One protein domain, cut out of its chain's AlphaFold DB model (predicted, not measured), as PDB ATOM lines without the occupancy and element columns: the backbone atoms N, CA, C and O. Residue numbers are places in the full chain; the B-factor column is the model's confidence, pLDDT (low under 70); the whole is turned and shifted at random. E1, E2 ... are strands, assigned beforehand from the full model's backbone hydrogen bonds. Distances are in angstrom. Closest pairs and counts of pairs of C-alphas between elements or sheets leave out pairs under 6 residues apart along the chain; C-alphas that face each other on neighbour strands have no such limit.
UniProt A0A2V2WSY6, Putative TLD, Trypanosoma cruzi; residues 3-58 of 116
ATOM      1  N   LEU A   3     -47.531   7.892 -20.576       59.31
ATOM      2  CA  LEU A   3     -47.825   6.551 -20.084       59.31
ATOM      3  C   LEU A   3     -46.854   5.616 -20.797       59.31
ATOM      4  O   LEU A   3     -46.929   5.478 -22.018       59.31
ATOM      5  N   PHE A   4     -45.939   4.999 -20.058       60.91
ATOM      6  CA  PHE A   4     -45.092   3.950 -20.615       60.91
ATOM      7  C   PHE A   4     -45.403   2.639 -19.902       60.91
ATOM      8  O   PHE A   4     -45.117   2.478 -18.719       60.91
ATOM      9  N   ASP A   5     -46.006   1.706 -20.630       60.16
ATOM     10  CA  ASP A   5     -46.295   0.361 -20.120       60.16
ATOM     11  C   ASP A   5     -45.107  -0.602 -20.342       60.16
ATOM     12  O   ASP A   5     -44.952  -1.616 -19.659       60.16
ATOM     13  N   SER A   6     -44.203  -0.252 -21.264       62.97
ATOM     14  CA  SER A   6     -42.964  -0.987 -21.520       62.97
ATOM     15  C   SER A   6     -41.805  -0.055 -21.899       62.97
ATOM     16  O   SER A   6     -41.691   0.436 -23.020       62.97
ATOM     17  N   HIS A   7     -40.907   0.177 -20.946       70.06
ATOM     18  CA  HIS A   7     -39.620   0.837 -21.133       70.06
ATOM     19  C   HIS A   7     -38.521   0.019 -20.427       70.06
ATOM     20  O   HIS A   7     -38.743  -0.476 -19.318       70.06
ATOM     21  N   PRO A   8     -37.306  -0.095 -21.001       73.06
ATOM     22  CA  PRO A   8     -36.170  -0.790 -20.377       73.06
ATOM     23  C   PRO A   8     -35.668  -0.174 -19.058       73.06
ATOM     24  O   PRO A   8     -34.766  -0.721 -18.435       73.06
ATOM     25  N   LEU A   9     -36.223   0.962 -18.635       69.06
ATOM     26  CA  LEU A   9     -35.846   1.648 -17.403       69.06
ATOM     27  C   LEU A   9     -37.109   1.771 -16.555       69.06
ATOM     28  O   LEU A   9     -38.128   2.269 -17.036       69.06
ATOM     29  N   VAL A  10     -37.059   1.257 -15.328       67.88
ATOM     30  CA  VAL A  10     -38.243   1.106 -14.468       67.88
ATOM     31  C   VAL A  10     -38.825   2.450 -14.023       67.88
ATOM     32  O   VAL A  10     -40.035   2.581 -13.914       67.88
ATOM     33  N   ASP A  11     -37.980   3.472 -13.881       66.69
ATOM     34  CA  ASP A  11     -38.318   4.871 -13.571       66.69
ATOM     35  C   ASP A  11     -39.028   5.602 -14.721       66.69
ATOM     36  O   ASP A  11     -39.431   6.759 -14.593       66.69
ATOM     37  N   LYS A  12     -39.179   4.924 -15.860       70.31
ATOM     38  CA  LYS A  12     -40.010   5.371 -16.970       70.31
ATOM     39  C   LYS A  12     -41.319   4.602 -17.055       70.31
ATOM     40  O   LYS A  12     -42.202   5.085 -17.740       70.31
ATOM     41  N   ASN A  13     -41.490   3.479 -16.357       84.88
ATOM     42  CA  ASN A  13     -42.718   2.684 -16.404       84.88
ATOM     43  C   ASN A  13     -43.750   3.201 -15.400       84.88
ATOM     44  O   ASN A  13     -43.712   2.846 -14.222       84.88
ATOM     45  N   GLY A  14     -44.665   4.043 -15.869       88.12
ATOM     46  CA  GLY A  14     -45.656   4.702 -15.028       88.12
ATOM     47  C   GLY A  14     -46.195   5.978 -15.659       88.12
ATOM     48  O   GLY A  14     -46.141   6.150 -16.882       88.12
ATOM     49  N   VAL A  15     -46.711   6.869 -14.816       89.25
ATOM     50  CA  VAL A  15     -47.295   8.154 -15.206       89.25
ATOM     51  C   VAL A  15     -46.562   9.281 -14.499       89.25
ATOM     52  O   VAL A  15     -46.482   9.314 -13.278       89.25
ATOM     53  N   GLY A  16     -46.054  10.244 -15.266       87.94
ATOM     54  CA  GLY A  16     -45.405  11.432 -14.713       87.94
ATOM     55  C   GLY A  16     -45.789  12.716 -15.430       87.94
ATOM     56  O   GLY A  16     -46.207  12.713 -16.598       87.94
ATOM     57  N   MET A  17     -45.625  13.836 -14.725       87.25
ATOM     58  CA  MET A  17     -45.891  15.171 -15.250       87.25
ATOM     59  C   MET A  17     -44.826  16.179 -14.815       87.25
ATOM     60  O   MET A  17     -44.315  16.141 -13.697       87.25
ATOM     61  N   GLY A  18     -44.544  17.114 -15.729       81.94
ATOM     62  CA  GLY A  18     -43.626  18.231 -15.529       81.94
ATOM     63  C   GLY A  18     -42.180  17.771 -15.489       81.94
ATOM     64  O   GLY A  18     -41.769  17.143 -14.536       81.94
ATOM     65  N   GLY A  19     -41.369  18.103 -16.478       80.25
ATOM     66  CA  GLY A  19     -39.954  17.743 -16.508       80.25
ATOM     67  C   GLY A  19     -39.645  16.611 -17.480       80.25
ATOM     68  O   GLY A  19     -40.394  16.344 -18.422       80.25
ATOM     69  N   GLN A  20     -38.487  15.994 -17.275       77.81
ATOM     70  CA  GLN A  20     -37.923  14.970 -18.150       77.81
ATOM     71  C   GLN A  20     -37.860  13.625 -17.425       77.81
ATOM     72  O   GLN A  20     -37.897  13.604 -16.193       77.81
ATOM     73  N   PRO A  21     -37.732  12.502 -18.154       73.94
ATOM     74  CA  PRO A  21     -37.524  11.209 -17.520       73.94
ATOM     75  C   PRO A  21     -36.398  11.237 -16.475       73.94
ATOM     76  O   PRO A  21     -35.315  11.756 -16.742       73.94
ATOM     77  N   GLY A  22     -36.683  10.722 -15.277       72.62
ATOM     78  CA  GLY A  22     -35.789  10.769 -14.111       72.62
ATOM     79  C   GLY A  22     -35.867  12.057 -13.270       72.62
ATOM     80  O   GLY A  22     -35.387  12.075 -12.141       72.62
ATOM     81  N   HIS A  23     -36.502  13.122 -13.770       80.38
ATOM     82  CA  HIS A  23     -36.647  14.420 -13.093       80.38
ATOM     83  C   HIS A  23     -38.062  14.989 -13.260       80.38
ATOM     84  O   HIS A  23     -38.246  16.158 -13.617       80.38
ATOM     85  N   PHE A  24     -39.075  14.152 -13.040       84.88
ATOM     86  CA  PHE A  24     -40.455  14.614 -13.061       84.88
ATOM     87  C   PHE A  24     -40.783  15.448 -11.809       84.88
ATOM     88  O   PHE A  24     -40.254  15.208 -10.719       84.88
ATOM     89  N   GLY A  25     -41.674  16.427 -11.967       86.88
ATOM     90  CA  GLY A  25     -42.257  17.208 -10.882       86.88
ATOM     91  C   GLY A  25     -43.061  16.301  -9.968       86.88
ATOM     92  O   GLY A  25     -42.973  16.436  -8.754       86.88
ATOM     93  N   TRP A  26     -43.731  15.309 -10.554       88.69
ATOM     94  CA  TRP A  26     -44.168  14.094  -9.877       88.69
ATOM     95  C   TRP A  26     -44.242  12.923 -10.867       88.69
ATOM     96  O   TRP A  26     -44.465  13.110 -12.068       88.69
ATOM     97  N   PHE A  27     -44.059  11.715 -10.354       90.62
ATOM     98  CA  PHE A  27     -44.173  10.451 -11.069       90.62
ATOM     99  C   PHE A  27     -44.829   9.415 -10.163       90.62
ATOM    100  O   PHE A  27     -44.594   9.420  -8.960       90.62
ATOM    101  N   ILE A  28     -45.632   8.538 -10.744       92.31
ATOM    102  CA  ILE A  28     -46.254   7.391 -10.094       92.31
ATOM    103  C   ILE A  28     -45.903   6.162 -10.925       92.31
ATOM    104  O   ILE A  28     -45.966   6.210 -12.157       92.31
ATOM    105  N   ASP A  29     -45.508   5.079 -10.268       90.75
ATOM    106  CA  ASP A  29     -45.164   3.840 -10.951       90.75
ATOM    107  C   ASP A  29     -46.376   3.175 -11.627       90.75
ATOM    108  O   ASP A  29     -47.536   3.519 -11.405       90.75
ATOM    109  N   ARG A  30     -46.109   2.203 -12.504       89.31
ATOM    110  CA  ARG A  30     -47.154   1.462 -13.234       89.31
ATOM    111  C   ARG A  30     -48.169   0.741 -12.338       89.31
ATOM    112  O   ARG A  30     -49.218   0.344 -12.836       89.31
ATOM    113  N   TRP A  31     -47.820   0.497 -11.078       90.19
ATOM    114  CA  TRP A  31     -48.656  -0.227 -10.124       90.19
ATOM    115  C   TRP A  31     -49.535   0.715  -9.304       90.19
ATOM    116  O   TRP A  31     -50.452   0.246  -8.644       90.19
ATOM    117  N   LEU A  32     -49.313   2.031  -9.415       91.31
ATOM    118  CA  LEU A  32     -49.984   3.062  -8.627       91.31
ATOM    119  C   LEU A  32     -49.726   2.922  -7.119       91.31
ATOM    120  O   LEU A  32     -50.526   3.376  -6.312       91.31
ATOM    121  N   GLU A  33     -48.595   2.318  -6.749       92.81
ATOM    122  CA  GLU A  33     -48.236   2.024  -5.357       92.81
ATOM    123  C   GLU A  33     -47.125   2.942  -4.848       92.81
ATOM    124  O   GLU A  33     -47.019   3.186  -3.643       92.81
ATOM    125  N   LYS A  34     -46.273   3.446  -5.750       93.12
ATOM    126  CA  LYS A  34     -45.128   4.285  -5.389       93.12
ATOM    127  C   LYS A  34     -45.095   5.570  -6.185       93.12
ATOM    128  O   LYS A  34     -45.212   5.567  -7.410       93.12
ATOM    129  N   GLY A  35     -44.863   6.664  -5.475       92.69
ATOM    130  CA  GLY A  35     -44.665   7.980  -6.056       92.69
ATOM    131  C   GLY A  35     -43.224   8.463  -5.930       92.69
ATOM    132  O   GLY A  35     -42.480   8.023  -5.054       92.69
ATOM    133  N   LYS A  36     -42.834   9.378  -6.821       91.12
ATOM    134  CA  LYS A  36     -41.553  10.086  -6.800       91.12
ATOM    135  C   LYS A  36     -41.716  11.563  -7.161       91.12
ATOM    136  O   LYS A  36     -42.427  11.900  -8.104       91.12
ATOM    137  N   CYS A  37     -41.035  12.458  -6.445       88.75
ATOM    138  CA  CYS A  37     -41.110  13.909  -6.631       88.75
ATOM    139  C   CYS A  37     -39.714  14.516  -6.500       88.75
ATOM    140  O   CYS A  37     -39.159  14.627  -5.405       88.75
ATOM    141  N   CYS A  38     -39.155  14.968  -7.622       80.19
ATOM    142  CA  CYS A  38     -37.821  15.565  -7.637       80.19
ATOM    143  C   CYS A  38     -37.825  17.060  -7.237       80.19
ATOM    144  O   CYS A  38     -36.754  17.671  -7.141       80.19
ATOM    145  N   GLY A  39     -39.006  17.644  -6.978       76.12
ATOM    146  CA  GLY A  39     -39.197  19.020  -6.503       76.12
ATOM    147  C   GLY A  39     -38.511  20.060  -7.391       76.12
ATOM    148  O   GLY A  39     -38.692  20.053  -8.607       76.12
ATOM    149  N   VAL A  40     -37.653  20.894  -6.784       66.75
ATOM    150  CA  VAL A  40     -36.904  22.005  -7.423       66.75
ATOM    151  C   VAL A  40     -36.086  21.562  -8.649       66.75
ATOM    152  O   VAL A  40     -35.700  22.380  -9.478       66.75
ATOM    153  N   ARG A  41     -35.837  20.257  -8.807       68.50
ATOM    154  CA  ARG A  41     -35.156  19.687  -9.979       68.50
ATOM    155  C   ARG A  41     -36.061  19.559 -11.218       68.50
ATOM    156  O   ARG A  41     -35.565  19.230 -12.291       68.50
ATOM    157  N   CYS A  42     -37.364  19.822 -11.099       74.44
ATOM    158  CA  CYS A  42     -38.306  19.871 -12.215       74.44
ATOM    159  C   CYS A  42     -38.298  21.252 -12.891       74.44
ATOM    160  O   CYS A  42     -38.822  22.229 -12.357       74.44
ATOM    161  N   ALA A  43     -37.773  21.320 -14.115       70.31
ATOM    162  CA  ALA A  43     -37.671  22.574 -14.867       70.31
ATOM    163  C   ALA A  43     -39.004  23.084 -15.454       70.31
ATOM    164  O   ALA A  43     -39.071  24.224 -15.904       70.31
ATOM    165  N   THR A  44     -40.060  22.260 -15.503       83.75
ATOM    166  CA  THR A  44     -41.331  22.658 -16.142       83.75
ATOM    167  C   THR A  44     -42.197  23.523 -15.241       83.75
ATOM    168  O   THR A  44     -42.784  24.488 -15.719       83.75
ATOM    169  N   PHE A  45     -42.292  23.180 -13.957       79.75
ATOM    170  CA  PHE A  45     -43.154  23.893 -13.014       79.75
ATOM    171  C   PHE A  45     -42.377  24.594 -11.899       79.75
ATOM    172  O   PHE A  45     -42.977  25.376 -11.168       79.75
ATOM    173  N   CYS A  46     -41.072  24.324 -11.753       78.88
ATOM    174  CA  CYS A  46     -40.246  24.821 -10.646       78.88
ATOM    175  C   CYS A  46     -40.909  24.606  -9.273       78.88
ATOM    176  O   CYS A  46     -40.757  25.418  -8.361       78.88
ATOM    177  N   ASN A  47     -41.689  23.531  -9.139       80.50
ATOM    178  CA  ASN A  47     -42.458  23.268  -7.938       80.50
ATOM    179  C   ASN A  47     -41.529  22.862  -6.783       80.50
ATOM    180  O   ASN A  47     -40.508  22.205  -7.015       80.50
ATOM    181  N   PRO A  48     -41.877  23.191  -5.526       85.06
ATOM    182  CA  PRO A  48     -41.217  22.573  -4.386       85.06
ATOM    183  C   PRO A  48     -41.479  21.062  -4.386       85.06
ATOM    184  O   PRO A  48     -42.317  20.544  -5.136       85.06
ATOM    185  N   ARG A  49     -40.760  20.334  -3.531       85.62
ATOM    186  CA  ARG A  49     -41.097  18.934  -3.273       85.62
ATOM    187  C   ARG A  49     -42.499  18.892  -2.660       85.62
ATOM    188  O   ARG A  49     -42.763  19.626  -1.715       85.62
ATOM    189  N   LEU A  50     -43.382  18.090  -3.247       85.75
ATOM    190  CA  LEU A  50     -44.785  17.983  -2.824       85.75
ATOM    191  C   LEU A  50     -44.959  17.058  -1.610       85.75
ATOM    192  O   LEU A  50     -46.023  17.024  -1.006       85.75
ATOM    193  N   THR A  51     -43.904  16.321  -1.271       86.94
ATOM    194  CA  THR A  51     -43.822  15.325  -0.200       86.94
ATOM    195  C   THR A  51     -42.597  15.598   0.673       86.94
ATOM    196  O   THR A  51     -41.714  16.372   0.287       86.94
ATOM    197  N   ASP A  52     -42.524  14.979   1.849       88.12
ATOM    198  CA  ASP A  52     -41.383  15.101   2.766       88.12
ATOM    199  C   ASP A  52     -40.126  14.401   2.214       88.12
ATOM    200  O   ASP A  52     -39.020  14.946   2.243       88.12
ATOM    201  N   THR A  53     -40.306  13.219   1.629       90.12
ATOM    202  CA  THR A  53     -39.278  12.394   1.001       90.12
ATOM    203  C   THR A  53     -39.361  12.474  -0.520       90.12
ATOM    204  O   THR A  53     -40.337  12.935  -1.106       90.12
ATOM    205  N   GLU A  54     -38.295  12.058  -1.211       88.44
ATOM    206  CA  GLU A  54     -38.314  11.977  -2.679       88.44
ATOM    207  C   GLU A  54     -39.262  10.899  -3.201       88.44
ATOM    208  O   GLU A  54     -39.782  11.048  -4.300       88.44
ATOM    209  N   GLU A  55     -39.466   9.838  -2.423       91.38
ATOM    210  CA  GLU A  55     -40.265   8.667  -2.773       91.38
ATOM    211  C   GLU A  55     -41.226   8.339  -1.629       91.38
ATOM    212  O   GLU A  55     -40.828   8.398  -0.463       91.38
ATOM    213  N   TRP A  56     -42.467   7.989  -1.959       93.12
ATOM    214  CA  TRP A  56     -43.525   7.693  -0.986       93.12
ATOM    215  C   TRP A  56     -44.418   6.541  -1.456       93.12
ATOM    216  O   TRP A  56     -44.421   6.178  -2.636       93.12
ATOM    217  N   THR A  57     -45.179   5.971  -0.522       95.00
ATOM    218  CA  THR A  57     -46.224   4.976  -0.792       95.00
ATOM    219  C   THR A  57     -47.553   5.661  -1.057       95.00
ATOM    220  O   THR A  57     -47.880   6.655  -0.414       95.00
ATOM    221  N   ILE A  58     -48.321   5.127  -1.995       94.50
ATOM    222  CA  ILE A  58     -49.614   5.674  -2.385       94.50
ATOM    223  C   ILE A  58     -50.717   4.792  -1.810       94.50
ATOM    224  O   ILE A  58     -50.755   3.596  -2.084       94.50
TER     225      ILE A  58
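Overview. This is residues 3 to 58 of the 116 residues of the protein "Putative TLD" of Trypanosoma cruzi (UniProt A0A2V2WSY6). This domain has little regular structure: one small sheet is a meander, each strand the antiparallel neighbour of the one before, in the order E1, E2, E3, E4. The loop of residues 37 to 54 swings out beyond one end of the strands and folds back to E4. The printed part has 56 residues, 20 of them in four named strands, with no named helix: all strand. It is compact, with a radius of gyration of the C-alphas of 10.5 A, and spans 29 by 21 by 13 A.

Along the chain. Find C-alpha 14 at (-45.656, 4.702, -15.028); there E1, residues 14 to 20, begins its 13.2 A. E2, residues 23 to 29, runs 13.8 A. E3, residues 34 to 36, and E4, residues 55 to 57, follow; E4 ends at (-46.224, 4.976, -0.792).

Arrangement. Three hairpins follow: E1 and E2, with N 15 and O 28 2.8 A apart; E2 and E3, N 27 and O 36, 2.8 A; E3 and E4, N 35 and O 56, 2.9 A. Edge strands E1 and E4 are apart.

Size, cuts and confidence. The printed part has no cut. The E3 to E4 link is long. Residues 3 to 6, 9 to 11 and 40 to 41 have pLDDT under 70.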